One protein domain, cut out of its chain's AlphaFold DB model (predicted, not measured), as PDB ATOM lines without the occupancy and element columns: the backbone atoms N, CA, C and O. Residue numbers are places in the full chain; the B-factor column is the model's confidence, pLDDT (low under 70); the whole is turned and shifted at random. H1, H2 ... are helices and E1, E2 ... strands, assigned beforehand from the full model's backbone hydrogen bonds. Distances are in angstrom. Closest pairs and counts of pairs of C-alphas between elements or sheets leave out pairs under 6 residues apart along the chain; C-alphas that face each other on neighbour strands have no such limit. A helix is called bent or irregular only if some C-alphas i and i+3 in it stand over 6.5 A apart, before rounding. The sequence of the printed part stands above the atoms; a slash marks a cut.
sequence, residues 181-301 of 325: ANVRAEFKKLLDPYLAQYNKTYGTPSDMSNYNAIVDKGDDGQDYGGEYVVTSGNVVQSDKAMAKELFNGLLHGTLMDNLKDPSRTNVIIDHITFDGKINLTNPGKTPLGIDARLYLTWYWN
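AT A GLANCE: This is residues 181 to 301 of the 325 residues of an uncharacterized protein of Apilactobacillus apinorum (UniProt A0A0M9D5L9). A long, strongly twisted sheet is built round the hairpin of E4 and E5, with E3 beside one part of E5 and E1 beside the other; the three helices pack on it, and the small hairpin of E1 and E2 turns away from them. Residues 281 to 286, in the link from E4 to E5, stick out at one end. The printed part has 121 residues, with three named helices and five named strands; along the chain H1 comes first, then the three strands E1 to E3, then the helices H2 and H3, and last the strands E4 and E5; the class is mixed, helices and strands, and the sheet is branched, with the antiparallel neighbour pairs E1 and E2, E1 and E5, E3 and E5, and E4 and E5. It is only just compact, close to loose, with a radius of gyration of the C-alphas of 15.9 A, and elongated, spanning 56 by 33 by 22 A.

HOW THE PARTS SIT: H1, residues 181 to 197, touches H2, residues 239 to 251, at a steep tilt of 41 degrees, the same way; their closest C-alphas, of Phe 187 and Ala 243, are 4.8 A apart. H1 is on the sheet at a height of 9.5 A, over E4, residues 264 to 275. E1, residues 212 to 217, and E2, residues 223 to 225, form a hairpin, with N 216 and O 224 2.8 A apart. E2 runs on into E3, residues 227 to 234, at 72 degrees. E5, residues 290 to 300, has E1 and E3 on one side and E4 on the other. Pairs within hydrogen-bond range are N 214 and O 298, 2.8 A, for E1 and E5; N 231 and O 292, 2.8 A, for E3 and E5; and N 273 and O 293, 2.8 A, for the hairpin E4 and E5. H2 is over E3 and E5 at a height of 8.9 A; the closest C-alphas of H2 and E3, of Gly 249 and Val 229, are 6.1 A apart. H3, residues 255 to 260, is over E5 at a height of 8.9 A, and is near H2. Every O i to N i+4 pair is within hydrogen-bond range in H2 and H3, and 10 of 13 are in H1.

IN THESE COORDINATES: H1 begins at C-alpha 181, (134.502, 180.252, 148.088), and is 24.8 A long; it has a kink of 37 degrees near residue 190 and is irregular, but only just, C-alphas 190 and 193 being 6.7 A apart. E1 measures 14.0 A, E3 20.5 A, H2 18.2 A and E4 29.2 A. E5, 32.4 A, ends at C-alpha 300, (135.629, 159.770, 163.211).

THE WHOLE: The two C-alphas farthest apart, of Ser 209 and Gly 284, are 57.4 A apart. The printed part has no cut. The links H1 to E1 and E4 to E5 are long, with 14 residues each. The mean pLDDT of the printed part is 73.1; 43 residues are under 70, among them 215 to 235 and 275 to 291.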
ATOM      1  N   ALA A 181     133.172 180.842 148.244       88.19
ATOM      2  CA  ALA A 181     134.502 180.252 148.088       88.19
ATOM      3  C   ALA A 181     135.578 181.069 148.822       88.19
ATOM      4  O   ALA A 181     136.415 180.501 149.529       88.19
ATOM      5  N   ASN A 182     135.520 182.401 148.735       91.00
ATOM      6  CA  ASN A 182     136.425 183.286 149.470       91.00
ATOM      7  C   ASN A 182     136.211 183.200 150.987       91.00
ATOM      8  O   ASN A 182     137.183 183.134 151.740       91.00
ATOM      9  N   VAL A 183     134.955 183.179 151.446       88.44
ATOM     10  CA  VAL A 183     134.621 183.022 152.869       88.44
ATOM     11  C   VAL A 183     135.110 181.667 153.376       88.44
ATOM     12  O   VAL A 183     135.729 181.628 154.435       88.44
ATOM     13  N   ARG A 184     134.946 180.577 152.609       89.44
ATOM     14  CA  ARG A 184     135.508 179.255 152.938       89.44
ATOM     15  C   ARG A 184     137.036 179.302 153.062       89.44
ATOM     16  O   ARG A 184     137.589 178.770 154.023       89.44
ATOM     17  N   ALA A 185     137.721 179.978 152.137       91.62
ATOM     18  CA  ALA A 185     139.177 180.118 152.158       91.62
ATOM     19  C   ALA A 185     139.688 180.973 153.335       91.62
ATOM     20  O   ALA A 185     140.701 180.631 153.943       91.62
ATOM     21  N   GLU A 186     139.007 182.067 153.691       93.88
ATOM     22  CA  GLU A 186     139.324 182.852 154.894       93.88
ATOM     23  C   GLU A 186     138.979 182.089 156.181       93.88
ATOM     24  O   GLU A 186     139.741 182.155 157.143       93.88
ATOM     25  N   PHE A 187     137.889 181.318 156.193       91.12
ATOM     26  CA  PHE A 187     137.495 180.489 157.330       91.12
ATOM     27  C   PHE A 187     138.539 179.405 157.611       91.12
ATOM     28  O   PHE A 187     138.971 179.253 158.752       91.12
ATOM     29  N   LYS A 188     139.011 178.696 156.576       91.19
ATOM     30  CA  LYS A 188     140.052 177.667 156.720       91.19
ATOM     31  C   LYS A 188     141.301 178.218 157.425       91.19
ATOM     32  O   LYS A 188     141.808 177.582 158.339       91.19
ATOM     33  N   LYS A 189     141.730 179.446 157.100       94.62
ATOM     34  CA  LYS A 189     142.875 180.118 157.755       94.62
ATOM     35  C   LYS A 189     142.661 180.383 159.252       94.62
ATOM     36  O   LYS A 189     143.641 180.517 159.980       94.62
ATOM     37  N   LEU A 190     141.411 180.509 159.707       92.44
ATOM     38  CA  LEU A 190     141.059 180.654 161.125       92.44
ATOM     39  C   LEU A 190     141.003 179.293 161.837       92.44
ATOM     40  O   LEU A 190     141.376 179.206 163.006       92.44
ATOM     41  N   LEU A 191     140.574 178.246 161.125       90.50
ATOM     42  CA  LEU A 191     140.438 176.879 161.631       90.50
ATOM     43  C   LEU A 191     141.781 176.127 161.716       90.50
ATOM     44  O   LEU A 191     142.038 175.459 162.714       90.50
ATOM     45  N   ASP A 192     142.654 176.267 160.713       92.06
ATOM     46  CA  ASP A 192     143.924 175.529 160.594       92.06
ATOM     47  C   ASP A 192     144.811 175.556 161.863       92.06
ATOM     48  O   ASP A 192     145.309 174.494 162.243       92.06
ATOM     49  N   PRO A 193     144.991 176.691 162.580       93.50
ATOM     50  CA  PRO A 193     145.772 176.716 163.821       93.50
ATOM     51  C   PRO A 193     145.190 175.835 164.933       93.50
ATOM     52  O   PRO A 193     145.944 175.268 165.721       93.50
ATOM     53  N   TYR A 194     143.862 175.702 164.993       91.00
ATOM     54  CA  TYR A 194     143.187 174.849 165.970       91.00
ATOM     55  C   TYR A 194     143.318 173.376 165.576       91.00
ATOM     56  O   TYR A 194     143.624 172.549 166.428       91.00
ATOM     57  N   LEU A 195     143.178 173.041 164.289       90.62
ATOM     58  CA  LEU A 195     143.408 171.670 163.820       90.62
ATOM     59  C   LEU A 195     144.834 171.211 164.155       90.62
ATOM     60  O   LEU A 195     145.007 170.168 164.780       90.62
ATOM     61  N   ALA A 196     145.836 172.048 163.872       91.25
ATOM     62  CA  ALA A 196     147.226 171.776 164.231       91.25
ATOM     63  C   ALA A 196     147.436 171.621 165.753       91.25
ATOM     64  O   ALA A 196     148.147 170.715 166.180       91.25
ATOM     65  N   GLN A 197     146.799 172.462 166.580       92.69
ATOM     66  CA  GLN A 197     146.896 172.377 168.044       92.69
ATOM     67  C   GLN A 197     146.345 171.056 168.607       92.69
ATOM     68  O   GLN A 197     146.879 170.548 169.592       92.69
ATOM     69  N   TYR A 198     145.283 170.512 168.007       88.62
ATOM     70  CA  TYR A 198     144.581 169.318 168.492       88.62
ATOM     71  C   TYR A 198     144.876 168.050 167.669       88.62
ATOM     72  O   TYR A 198     144.144 167.063 167.763       88.62
ATOM     73  N   ASN A 199     145.955 168.066 166.874       87.62
ATOM     74  CA  ASN A 199     146.378 166.969 165.997       87.62
ATOM     75  C   ASN A 199     145.251 166.455 165.075       87.62
ATOM     76  O   ASN A 199     145.036 165.251 164.932       87.62
ATOM     77  N   LYS A 200     144.499 167.392 164.487       88.75
ATOM     78  CA  LYS A 200     143.455 167.153 163.483       88.75
ATOM     79  C   LYS A 200     143.927 167.627 162.111       88.75
ATOM     80  O   LYS A 200     144.782 168.506 162.006       88.75
ATOM     81  N   THR A 201     143.314 167.107 161.057       90.12
ATOM     82  CA  THR A 201     143.631 167.458 159.666       90.12
ATOM     83  C   THR A 201     142.420 168.012 158.915       90.12
ATOM     84  O   THR A 201     141.269 167.757 159.264       90.12
ATOM     85  N   TYR A 202     142.678 168.826 157.888       89.62
ATOM     86  CA  TYR A 202     141.641 169.321 156.981       89.62
ATOM     87  C   TYR A 202     141.606 168.456 155.721       89.62
ATOM     88  O   TYR A 202     142.638 168.319 155.062       89.62
ATOM     89  N   GLY A 203     140.433 167.949 155.348       87.12
ATOM     90  CA  GLY A 203     140.249 167.083 154.181       87.12
ATOM     91  C   GLY A 203     139.472 165.808 154.507       87.12
ATOM     92  O   GLY A 203     139.025 165.607 155.631       87.12
ATOM     93  N   THR A 204     139.309 164.950 153.505       81.88
ATOM     94  CA  THR A 204     138.745 163.603 153.663       81.88
ATOM     95  C   THR A 204     139.890 162.612 153.922       81.88
ATOM     96  O   THR A 204     140.931 162.739 153.271       81.88
ATOM     97  N   PRO A 205     139.741 161.636 154.842       81.06
ATOM     98  CA  PRO A 205     140.705 160.549 155.003       81.06
ATOM     99  C   PRO A 205     140.969 159.821 153.676       81.06
ATOM    100  O   PRO A 205     140.041 159.548 152.920       81.06
ATOM    101  N   SER A 206     142.230 159.484 153.390       80.88
ATOM    102  CA  SER A 206     142.604 158.761 152.162       80.88
ATOM    103  C   SER A 206     142.143 157.300 152.151       80.88
ATOM    104  O   SER A 206     141.950 156.721 151.087       80.88
ATOM    105  N   ASP A 207     141.986 156.714 153.336       81.56
ATOM    106  CA  ASP A 207     141.357 155.420 153.572       81.56
ATOM    107  C   ASP A 207     140.111 155.666 154.424       81.56
ATOM    108  O   ASP A 207     140.215 156.238 155.507       81.56
ATOM    109  N   MET A 208     138.946 155.254 153.929       81.31
ATOM    110  CA  MET A 208     137.659 155.386 154.618       81.31
ATOM    111  C   MET A 208     137.254 154.111 155.375       81.31
ATOM    112  O   MET A 208     136.282 154.143 156.119       81.31
ATOM    113  N   SER A 209     137.986 152.996 155.251       84.12
ATOM    114  CA  SER A 209     137.630 151.729 155.920       84.12
ATOM    115  C   SER A 209     137.623 151.832 157.451       84.12
ATOM    116  O   SER A 209     136.887 151.115 158.124       84.12
ATOM    117  N   ASN A 210     138.405 152.769 157.991       83.62
ATOM    118  CA  ASN A 210     138.533 153.050 159.417       83.62
ATOM    119  C   ASN A 210     137.876 154.375 159.842       83.62
ATOM    120  O   ASN A 210     138.135 154.839 160.952       83.62
ATOM    121  N   TYR A 211     137.068 155.016 158.987       81.75
ATOM    122  CA  TYR A 211     136.447 156.305 159.304       81.75
ATOM    123  C   TYR A 211     135.037 156.429 158.742       81.75
ATOM    124  O   TYR A 211     134.819 156.245 157.551       81.75
ATOM    125  N   ASN A 212     134.097 156.884 159.566       82.00
ATOM    126  CA  ASN A 212     132.785 157.306 159.076       82.00
ATOM    127  C   ASN A 212     132.704 158.838 159.041       82.00
ATOM    128  O   ASN A 212     133.370 159.523 159.822       82.00
ATOM    129  N   ALA A 213     131.867 159.385 158.162       80.31
ATOM    130  CA  ALA A 213     131.477 160.790 158.215       80.31
ATOM    131  C   ALA A 213     130.390 160.993 159.288       80.31
ATOM    132  O   ALA A 213     129.491 160.162 159.416       80.31
ATOM    133  N   ILE A 214     130.447 162.094 160.043       75.44
ATOM    134  CA  ILE A 214     129.285 162.592 160.787       75.44
ATOM    135  C   ILE A 214     128.478 163.473 159.840       75.44
ATOM    136  O   ILE A 214     128.863 164.614 159.563       75.44
ATOM    137  N   VAL A 215     127.352 162.948 159.381       67.50
ATOM    138  CA  VAL A 215     126.364 163.684 158.595       67.50
ATOM    139  C   VAL A 215     125.035 163.694 159.340       67.50
ATOM    140  O   VAL A 215     124.632 162.676 159.906       67.50
ATOM    141  N   ASP A 216     124.370 164.843 159.344       57.75
ATOM    142  CA  ASP A 216     122.955 164.933 159.681       57.75
ATOM    143  C   ASP A 216     122.164 164.651 158.401       57.75
ATOM    144  O   ASP A 216     122.383 165.287 157.365       57.75
ATOM    145  N   LYS A 217     121.218 163.710 158.472       55.81
ATOM    146  CA  LYS A 217     120.279 163.469 157.373       55.81
ATOM    147  C   LYS A 217     119.297 164.633 157.291       55.81
ATOM    148  O   LYS A 217     118.483 164.809 158.198       55.81
ATOM    149  N   GLY A 218     119.366 165.420 156.221       49.56
ATOM    150  CA  GLY A 218     118.394 166.477 155.960       49.56
ATOM    151  C   GLY A 218     117.001 165.932 155.618       49.56
ATOM    152  O   GLY A 218     116.872 164.862 155.022       49.56
ATOM    153  N   ASP A 219     115.956 166.715 155.920       40.88
ATOM    154  CA  ASP A 219     114.566 166.483 155.466       40.88
ATOM    155  C   ASP A 219     114.462 166.351 153.924       40.88
ATOM    156  O   ASP A 219     113.482 165.826 153.397       40.88
ATOM    157  N   ASP A 220     115.456 166.860 153.188       46.72
ATOM    158  CA  ASP A 220     115.585 166.838 151.728       46.72
ATOM    159  C   ASP A 220     116.402 165.647 151.189       46.72
ATOM    160  O   ASP A 220     116.643 165.563 149.982       46.72
ATOM    161  N   GLY A 221     116.818 164.719 152.058       47.19
ATOM    162  CA  GLY A 221     117.617 163.549 151.691       47.19
ATOM    163  C   GLY A 221     119.078 163.862 151.353       47.19
ATOM    164  O   GLY A 221     119.765 162.999 150.810       47.19
ATOM    165  N   GLN A 222     119.551 165.075 151.652       53.38
ATOM    166  CA  GLN A 222     120.958 165.441 151.528       53.38
ATOM    167  C   GLN A 222     121.692 165.135 152.838       53.38
ATOM    168  O   GLN A 222     121.308 165.610 153.910       53.38
ATOM    169  N   ASP A 223     122.777 164.370 152.744       62.19
ATOM    170  CA  ASP A 223     123.683 164.099 153.860       62.19
ATOM    171  C   ASP A 223     124.680 165.266 153.990       62.19
ATOM    172  O   ASP A 223     125.732 165.292 153.348       62.19
ATOM    173  N   TYR A 224     124.331 166.269 154.799       58.91
ATOM    174  CA  TYR A 224     125.202 167.409 155.106       58.91
ATOM    175  C   TYR A 224     125.936 167.198 156.434       58.91
ATOM    176  O   TYR A 224     125.465 166.469 157.301       58.91
ATOM    177  N   GLY A 225     127.086 167.851 156.623       59.12
ATOM    178  CA  GLY A 225     127.882 167.697 157.839       59.12
ATOM    179  C   GLY A 225     127.103 167.973 159.124       59.12
ATOM    180  O   GLY A 225     126.449 169.011 159.251       59.12
ATOM    181  N   GLY A 226     127.212 167.047 160.083       56.03
ATOM    182  CA  GLY A 226     126.459 167.045 161.347       56.03
ATOM    183  C   GLY A 226     126.895 168.093 162.380       56.03
ATOM    184  O   GLY A 226     126.566 167.979 163.557       56.03
ATOM    185  N   GLU A 227     127.668 169.099 161.971       58.38
ATOM    186  CA  GLU A 227     127.900 170.318 162.742       58.38
ATOM    187  C   GLU A 227     127.682 171.527 161.831       58.38
ATOM    188  O   GLU A 227     128.264 171.632 160.747       58.38
ATOM    189  N   TYR A 228     126.869 172.480 162.287       62.97
ATOM    190  CA  TYR A 228     126.590 173.689 161.527       62.97
ATOM    191  C   TYR A 228     126.461 174.927 162.414       62.97
ATOM    192  O   TYR A 228     125.960 174.886 163.536       62.97
ATOM    193  N   VAL A 229     126.850 176.079 161.867       63.81
ATOM    194  CA  VAL A 229     126.670 177.382 162.517       63.81
ATOM    195  C   VAL A 229     125.815 178.294 161.670       63.81
ATOM    196  O   VAL A 229     126.096 178.517 160.497       63.81
ATOM    197  N   VAL A 230     124.794 178.871 162.307       59.34
ATOM    198  CA  VAL A 230     123.929 179.902 161.734       59.34
ATOM    199  C   VAL A 230     124.252 181.246 162.374       59.34
ATOM    200  O   VAL A 230     124.152 181.414 163.588       59.34
ATOM    201  N   THR A 231     124.581 182.228 161.544       61.69
ATOM    202  CA  THR A 231     124.656 183.642 161.925       61.69
ATOM    203  C   THR A 231     123.498 184.403 161.283       61.69
ATOM    204  O   THR A 231     122.992 183.981 160.243       61.69
ATOM    205  N   SER A 232     123.044 185.503 161.895       58.22
ATOM    206  CA  SER A 232     121.895 186.261 161.384       58.22
ATOM    207  C   SER A 232     122.058 187.772 161.516       58.22
ATOM    208  O   SER A 232     122.540 188.272 162.532       58.22
ATOM    209  N   GLY A 233     121.603 188.501 160.494       56.50
ATOM    210  CA  GLY A 233     121.543 189.959 160.476       56.50
ATOM    211  C   GLY A 233     122.903 190.652 160.368       56.50
ATOM    212  O   GLY A 233     123.003 191.832 160.706       56.50
ATOM    213  N   ASN A 234     123.938 189.961 159.887       63.28
ATOM    214  CA  ASN A 234     125.300 190.482 159.860       63.28
ATOM    215  C   ASN A 234     125.522 191.468 158.703       63.28
ATOM    216  O   ASN A 234     125.330 191.141 157.533       63.28
ATOM    217  N   VAL A 235     125.982 192.681 159.024       66.56
ATOM    218  CA  VAL A 235     126.434 193.671 158.032       66.56
ATOM    219  C   VAL A 235     127.958 193.641 157.981       66.56
ATOM    220  O   VAL A 235     128.646 194.324 158.738       66.56
ATOM    221  N   VAL A 236     128.485 192.814 157.084       70.38
ATOM    222  CA  VAL A 236     129.926 192.630 156.866       70.38
ATOM    223  C   VAL A 236     130.453 193.549 155.763       70.38
ATOM    224  O   VAL A 236     129.700 194.040 154.930       70.38
ATOM    225  N   GLN A 237     131.768 193.783 155.762       77.88
ATOM    226  CA  GLN A 237     132.468 194.633 154.779       77.88
ATOM    227  C   GLN A 237     133.562 193.872 154.000       77.88
ATOM    228  O   GLN A 237     134.326 194.477 153.254       77.88
ATOM    229  N   SER A 238     133.703 192.561 154.228       81.56
ATOM    230  CA  SER A 238     134.649 191.677 153.528       81.56
ATOM    231  C   SER A 238     134.329 190.200 153.787       81.56
ATOM    232  O   SER A 238     133.752 189.871 154.828       81.56
ATOM    233  N   ASP A 239     134.782 189.309 152.901       84.38
ATOM    234  CA  ASP A 239     134.732 187.850 153.076       84.38
ATOM    235  C   ASP A 239     135.389 187.429 154.399       84.38
ATOM    236  O   ASP A 239     134.838 186.641 155.164       84.38
ATOM    237  N   LYS A 240     136.524 188.056 154.731       91.44
ATOM    238  CA  LYS A 240     137.240 187.859 155.995       91.44
ATOM    239  C   LYS A 240     136.407 188.216 157.229       91.44
ATOM    240  O   LYS A 240     136.534 187.563 158.262       91.44
ATOM    241  N   ALA A 241     135.569 189.251 157.144       82.00
ATOM    242  CA  ALA A 241     134.663 189.602 158.234       82.00
ATOM    243  C   ALA A 241     133.568 188.535 158.398       82.00
ATOM    244  O   ALA A 241     133.347 188.085 159.516       82.00
ATOM    245  N   MET A 242     132.961 188.062 157.302       82.19
ATOM    246  CA  MET A 242     131.964 186.982 157.357       82.19
ATOM    247  C   MET A 242     132.556 185.668 157.883       82.19
ATOM    248  O   MET A 242     131.978 185.042 158.769       82.19
ATOM    249  N   ALA A 243     133.747 185.291 157.412       88.56
ATOM    250  CA  ALA A 243     134.475 184.127 157.910       88.56
ATOM    251  C   ALA A 243     134.729 184.217 159.422       88.56
ATOM    252  O   ALA A 243     134.571 183.226 160.130       88.56
ATOM    253  N   LYS A 244     135.061 185.412 159.933       85.69
ATOM    254  CA  LYS A 244     135.241 185.638 161.371       85.69
ATOM    255  C   LYS A 244     133.933 185.511 162.158       85.69
ATOM    256  O   LYS A 244     133.961 184.919 163.230       85.69
ATOM    257  N   GLU A 245     132.809 186.022 161.655       81.62
ATOM    258  CA  GLU A 245     131.511 185.859 162.333       81.62
ATOM    259  C   GLU A 245     131.095 184.384 162.421       81.62
ATOM    260  O   GLU A 245     130.728 183.912 163.497       81.62
ATOM    261  N   LEU A 246     131.240 183.629 161.327       81.31
ATOM    262  CA  LEU A 246     130.996 182.182 161.315       81.31
ATOM    263  C   LEU A 246     131.943 181.446 162.281       81.31
ATOM    264  O   LEU A 246     131.512 180.571 163.030       81.31
ATOM    265  N   PHE A 247     133.224 181.828 162.313       82.38
ATOM    266  CA  PHE A 247     134.228 181.197 163.175       82.38
ATOM    267  C   PHE A 247     133.985 181.477 164.663       82.38
ATOM    268  O   PHE A 247     134.072 180.569 165.486       82.38
ATOM    269  N   ASN A 248     133.598 182.709 165.013       76.31
ATOM    270  CA  ASN A 248     133.175 183.062 166.369       76.31
ATOM    271  C   ASN A 248     131.918 182.285 166.794       76.31
ATOM    272  O   ASN A 248     131.778 181.958 167.970       76.31
ATOM    273  N   GLY A 249     130.998 182.010 165.863       69.75
ATOM    274  CA  GLY A 249     129.836 181.161 166.124       69.75
ATOM    275  C   GLY A 249     130.245 179.733 166.485       69.75
ATOM    276  O   GLY A 249     129.753 179.198 167.473       69.75
ATOM    277  N   LEU A 250     131.206 179.157 165.751       72.75
ATOM    278  CA  LEU A 250     131.702 177.801 166.010       72.75
ATOM    279  C   LEU A 250     132.506 177.701 167.312       72.75
ATOM    280  O   LEU A 250     132.290 176.770 168.081       72.75
ATOM    281  N   LEU A 251     133.384 178.670 167.600       67.25
ATOM    282  CA  LEU A 251     134.176 178.707 168.841       67.25
ATOM    283  C   LEU A 251     133.322 178.707 170.118       67.25
ATOM    284  O   LEU A 251     133.775 178.219 171.150       67.25
ATOM    285  N   HIS A 252     132.112 179.268 170.058       59.81
ATOM    286  CA  HIS A 252     131.151 179.266 171.166       59.81
ATOM    287  C   HIS A 252     130.105 178.134 171.064       59.81
ATOM    288  O   HIS A 252     129.194 178.077 171.893       59.81
ATOM    289  N   GLY A 253     130.217 177.275 170.046       62.22
ATOM    290  CA  GLY A 253     129.442 176.051 169.837       62.22
ATOM    291  C   GLY A 253     130.257 174.800 170.187       62.22
ATOM    292  O   GLY A 253     131.038 174.812 171.137       62.22
ATOM    293  N   THR A 254     130.092 173.719 169.418       61.97
ATOM    294  CA  THR A 254     130.719 172.409 169.704       61.97
ATOM    295  C   THR A 254     132.147 172.268 169.156       61.97
ATOM    296  O   THR A 254     132.775 171.222 169.334       61.97
ATOM    297  N   LEU A 255     132.694 173.290 168.474       72.25
ATOM    298  CA  LEU A 255     134.003 173.204 167.806       72.25
ATOM    299  C   LEU A 255     135.095 172.710 168.762       72.25
ATOM    300  O   LEU A 255     135.904 171.862 168.395       72.25
ATOM    301  N   MET A 256     135.099 173.206 170.001       77.00
ATOM    302  CA  MET A 256     136.086 172.803 171.002       77.00
ATOM    303  C   MET A 256     135.909 171.363 171.494       77.00
ATOM    304  O   MET A 256     136.901 170.757 171.891       77.00
ATOM    305  N   ASP A 257     134.696 170.815 171.454       74.12
ATOM    306  CA  ASP A 257     134.417 169.430 171.838       74.12
ATOM    307  C   ASP A 257     134.936 168.483 170.750       74.12
ATOM    308  O   ASP A 257     135.733 167.591 171.031       74.12
ATOM    309  N   ASN A 258     134.599 168.758 169.484       77.19
ATOM    310  CA  ASN A 258     135.087 167.996 168.330       77.19
ATOM    311  C   ASN A 258     136.616 168.084 168.147       77.19
ATOM    312  O   ASN A 258     137.247 167.113 167.735       77.19
ATOM    313  N   LEU A 259     137.234 169.221 168.491       81.88
ATOM    314  CA  LEU A 259     138.694 169.352 168.529       81.88
ATOM    315  C   LEU A 259     139.328 168.499 169.642       81.88
ATOM    316  O   LEU A 259     140.376 167.902 169.421       81.88
ATOM    317  N   LYS A 260     138.725 168.428 170.834       82.06
ATOM    318  CA  LYS A 260     139.270 167.654 171.966       82.06
ATOM    319  C   LYS A 260     139.009 166.153 171.867       82.06
ATOM    320  O   LYS A 260     139.793 165.378 172.406       82.06
ATOM    321  N   ASP A 261     137.925 165.743 171.216       78.38
ATOM    322  CA  ASP A 261     137.556 164.340 171.037       78.38
ATOM    323  C   ASP A 261     138.640 163.595 170.223       78.38
ATOM    324  O   ASP A 261     138.885 163.952 169.066       78.38
ATOM    325  N   PRO A 262     139.326 162.577 170.783       76.94
ATOM    326  CA  PRO A 262     140.380 161.838 170.091       76.94
ATOM    327  C   PRO A 262     139.853 160.989 168.924       76.94
ATOM    328  O   PRO A 262     140.616 160.725 167.999       76.94
ATOM    329  N   SER A 263     138.571 160.603 168.929       82.00
ATOM    330  CA  SER A 263     137.965 159.809 167.852       82.00
ATOM    331  C   SER A 263     137.801 160.607 166.560       82.00
ATOM    332  O   SER A 263     137.905 160.047 165.467       82.00
ATOM    333  N   ARG A 264     137.582 161.927 166.658       82.56
ATOM    334  CA  ARG A 264     137.508 162.830 165.500       82.56
ATOM    335  C   ARG A 264     138.917 163.086 164.988       82.56
ATOM    336  O   ARG A 264     139.805 163.404 165.773       82.56
ATOM    337  N   THR A 265     139.145 162.991 163.684       79.00
ATOM    338  CA  THR A 265     140.499 163.139 163.110       79.00
ATOM    339  C   THR A 265     140.565 164.177 162.005       79.00
ATOM    340  O   THR A 265     141.506 164.968 161.961       79.00
ATOM    341  N   ASN A 266     139.552 164.210 161.143       82.88
ATOM    342  CA  ASN A 266     139.513 165.071 159.972       82.88
ATOM    343  C   ASN A 266     138.244 165.925 159.963       82.88
ATOM    344  O   ASN A 266     137.214 165.514 160.498       82.88
ATOM    345  N   VAL A 267     138.313 167.090 159.320       86.56
ATOM    346  CA  VAL A 267     137.154 167.954 159.069       86.56
ATOM    347  C   VAL A 267     137.220 168.573 157.676       86.56
ATOM    348  O   VAL A 267     138.294 168.928 157.183       86.56
ATOM    349  N   ILE A 268     136.057 168.752 157.059       83.06
ATOM    350  CA  ILE A 268     135.875 169.557 155.849       83.06
ATOM    351  C   ILE A 268     134.804 170.619 156.079       83.06
ATOM    352  O   ILE A 268     133.906 170.459 156.899       83.06
ATOM    353  N   ILE A 269     134.905 171.726 155.346       83.75
ATOM    354  CA  ILE A 269     133.790 172.662 155.182       83.75
ATOM    355  C   ILE A 269     133.041 172.214 153.936       83.75
ATOM    356  O   ILE A 269     133.592 172.343 152.838       83.75
ATOM    357  N   ASP A 270     131.812 171.728 154.088       74.06
ATOM    358  CA  ASP A 270     131.026 171.185 152.974       74.06
ATOM    359  C   ASP A 270     130.542 172.316 152.077       74.06
ATOM    360  O   ASP A 270     130.864 172.398 150.886       74.06
ATOM    361  N   HIS A 271     129.810 173.253 152.680       75.25
ATOM    362  CA  HIS A 271     129.283 174.423 152.008       75.25
ATOM    363  C   HIS A 271     128.909 175.538 152.991       75.25
ATOM    364  O   HIS A 271     128.813 175.346 154.206       75.25
ATOM    365  N   ILE A 272     128.749 176.737 152.435       76.88
ATOM    366  CA  ILE A 272     128.265 177.926 153.131       76.88
ATOM    367  C   ILE A 272     127.052 178.388 152.342       76.88
ATOM    368  O   ILE A 272     127.195 178.631 151.151       76.88
ATOM    369  N   THR A 273     125.887 178.511 152.972       71.38
ATOM    370  CA  THR A 273     124.713 179.129 152.344       71.38
ATOM    371  C   THR A 273     124.491 180.519 152.915       71.38
ATOM    372  O   THR A 273     124.557 180.732 154.128       71.38
ATOM    373  N   PHE A 274     124.197 181.482 152.046       70.06
ATOM    374  CA  PHE A 274     123.724 182.799 152.460       70.06
ATOM    375  C   PHE A 274     122.200 182.848 152.347       70.06
ATOM    376  O   PHE A 274     121.642 182.958 151.256       70.06
ATOM    377  N   ASP A 275     121.517 182.745 153.490       59.00
ATOM    378  CA  ASP A 275     120.069 182.917 153.564       59.00
ATOM    379  C   ASP A 275     119.769 184.416 153.668       59.00
ATOM    380  O   ASP A 275     120.266 185.146 154.526       59.00
ATOM    381  N   GLY A 276     119.004 184.923 152.713       52.19
ATOM    382  CA  GLY A 276     118.828 186.356 152.574       52.19
ATOM    383  C   GLY A 276     118.540 186.736 151.145       52.19
ATOM    384  O   GLY A 276     119.442 186.913 150.331       52.19
ATOM    385  N   LYS A 277     117.257 186.971 150.855       46.28
ATOM    386  CA  LYS A 277     116.861 187.747 149.680       46.28
ATOM    387  C   LYS A 277     117.400 189.168 149.836       46.28
ATOM    388  O   LYS A 277     116.764 190.025 150.447       46.28
ATOM    389  N   ILE A 278     118.595 189.344 149.283       48.53
ATOM    390  CA  ILE A 278     119.371 190.562 149.076       48.53
ATOM    391  C   ILE A 278     118.435 191.731 148.728       48.53
ATOM    392  O   ILE A 278     118.034 191.916 147.582       48.53
ATOM    393  N   ASN A 279     118.064 192.533 149.728       42.66
ATOM    394  CA  ASN A 279     117.145 193.663 149.560       42.66
ATOM    395  C   ASN A 279     117.932 194.975 149.376       42.66
ATOM    396  O   ASN A 279     117.714 195.961 150.078       42.66
ATOM    397  N   LEU A 280     118.895 194.954 148.443       46.28
ATOM    398  CA  LEU A 280     119.857 196.041 148.179       46.28
ATOM    399  C   LEU A 280     119.252 197.274 147.492       46.28
ATOM    400  O   LEU A 280     119.960 198.242 147.231       46.28
ATOM    401  N   THR A 281     117.962 197.245 147.169       40.84
ATOM    402  CA  THR A 281     117.300 198.219 146.285       40.84
ATOM    403  C   THR A 281     116.225 199.057 146.978       40.84
ATOM    404  O   THR A 281     115.445 199.723 146.306       40.84
ATOM    405  N   ASN A 282     116.190 199.082 148.315       42.47
ATOM    406  CA  ASN A 282     115.340 199.995 149.089       42.47
ATOM    407  C   ASN A 282     116.159 201.172 149.674       42.47
ATOM    408  O   ASN A 282     116.530 201.119 150.853       42.47
ATOM    409  N   PRO A 283     116.433 202.249 148.904       40.47
ATOM    410  CA  PRO A 283     116.993 203.472 149.474       40.47
ATOM    411  C   PRO A 283     116.074 203.997 150.589       40.47
ATOM    412  O   PRO A 283     114.853 204.022 150.445       40.47
ATOM    413  N   GLY A 284     116.663 204.369 151.728       42.44
ATOM    414  CA  GLY A 284     115.924 204.830 152.909       42.44
ATOM    415  C   GLY A 284     115.459 203.740 153.888       42.44
ATOM    416  O   GLY A 284     114.824 204.075 154.886       42.44
ATOM    417  N   LYS A 285     115.780 202.454 153.673       43.72
ATOM    418  CA  LYS A 285     115.584 201.394 154.687       43.72
ATOM    419  C   LYS A 285     116.924 200.889 155.217       43.72
ATOM    420  O   LYS A 285     117.883 200.749 154.465       43.72
ATOM    421  N   THR A 286     116.974 200.593 156.517       48.97
ATOM    422  CA  THR A 286     118.128 199.949 157.163       48.97
ATOM    423  C   THR A 286     118.463 198.644 156.431       48.97
ATOM    424  O   THR A 286     117.527 197.884 156.154       48.97
ATOM    425  N   PRO A 287     119.744 198.353 156.127       48.88
ATOM    426  CA  PRO A 287     120.112 197.100 155.482       48.88
ATOM    427  C   PRO A 287     119.598 195.911 156.291       48.88
ATOM    428  O   PRO A 287     119.828 195.807 157.498       48.88
ATOM    429  N   LEU A 288     118.913 195.000 155.605       53.25
ATOM    430  CA  LEU A 288     118.705 193.656 156.117       53.25
ATOM    431  C   LEU A 288     120.058 192.957 156.002       53.25
ATOM    432  O   LEU A 288     120.539 192.740 154.890       53.25
ATOM    433  N   GLY A 289     120.698 192.708 157.145       60.44
ATOM    434  CA  GLY A 289     121.971 192.000 157.187       60.44
ATOM    435  C   GLY A 289     121.847 190.576 156.646       60.44
ATOM    436  O   GLY A 289     120.748 190.048 156.481       60.44
ATOM    437  N   ILE A 290     122.994 189.981 156.357       62.38
ATOM    438  CA  ILE A 290     123.106 188.672 155.723       62.38
ATOM    439  C   ILE A 290     122.985 187.606 156.814       62.38
ATOM    440  O   ILE A 290     123.709 187.674 157.813       62.38
ATOM    441  N   ASP A 291     122.080 186.642 156.634       66.25
ATOM    442  CA  ASP A 291     122.103 185.407 157.412       66.25
ATOM    443  C   ASP A 291     123.021 184.416 156.673       66.25
ATOM    444  O   ASP A 291     123.032 184.342 155.442       66.25
ATOM    445  N   ALA A 292     123.848 183.680 157.407       70.88
ATOM    446  CA  ALA A 292     124.823 182.763 156.821       70.88
ATOM    447  C   ALA A 292     124.845 181.459 157.610       70.88
ATOM    448  O   ALA A 292     124.912 181.498 158.841       70.88
ATOM    449  N   ARG A 293     124.807 180.325 156.910       73.69
ATOM    450  CA  ARG A 293     124.924 178.983 157.483       73.69
ATOM    451  C   ARG A 293     126.189 178.328 156.949       73.69
ATOM    452  O   ARG A 293     126.422 178.351 155.747       73.69
ATOM    453  N   LEU A 294     126.995 177.762 157.830       79.06
ATOM    454  CA  LEU A 294     128.205 177.007 157.513       79.06
ATOM    455  C   LEU A 294     127.987 175.568 157.970       79.06
ATOM    456  O   LEU A 294     127.627 175.386 159.130       79.06
ATOM    457  N   TYR A 295     128.243 174.594 157.099       77.69
ATOM    458  CA  TYR A 295     128.154 173.160 157.398       77.69
ATOM    459  C   TYR A 295     129.548 172.526 157.370       77.69
ATOM    460  O   TYR A 295     130.360 172.858 156.494       77.69
ATOM    461  N   LEU A 296     129.830 171.649 158.336       78.69
ATOM    462  CA  LEU A 296     131.109 170.962 158.473       78.69
ATOM    463  C   LEU A 296     130.906 169.475 158.759       78.69
ATOM    464  O   LEU A 296     130.322 169.099 159.777       78.69
ATOM    465  N   THR A 297     131.478 168.629 157.908       80.25
ATOM    466  CA  THR A 297     131.572 167.191 158.151       80.25
ATOM    467  C   THR A 297     132.855 166.895 158.915       80.25
ATOM    468  O   THR A 297     133.958 167.189 158.446       80.25
ATOM    469  N   TRP A 298     132.714 166.277 160.086       82.25
ATOM    470  CA  TRP A 298     133.819 165.635 160.796       82.25
ATOM    471  C   TRP A 298     133.895 164.159 160.414       82.25
ATOM    472  O   TRP A 298     132.867 163.510 160.237       82.25
ATOM    473  N   TYR A 299     135.102 163.607 160.365       81.12
ATOM    474  CA  TYR A 299     135.322 162.168 160.248       81.12
ATOM    475  C   TYR A 299     135.809 161.608 161.579       81.12
ATOM    476  O   TYR A 299     136.685 162.197 162.226       81.12
ATOM    477  N   TRP A 300     135.263 160.459 161.973       82.25
ATOM    478  CA  TRP A 300     135.629 159.770 163.211       82.25
ATOM    479  C   TRP A 300     136.069 158.337 162.976       82.25
ATOM    480  O   TRP A 300     135.506 157.645 162.130       82.25
ATOM    481  N   ASN A 301     137.073 157.916 163.740       82.38
ATOM    482  CA  ASN A 301     137.550 156.545 163.773       82.38
ATOM    483  C   ASN A 301     136.785 155.783 164.869       82.38
ATOM    484  O   ASN A 301     136.975 156.105 166.044       82.38
TER     485      ASN A 301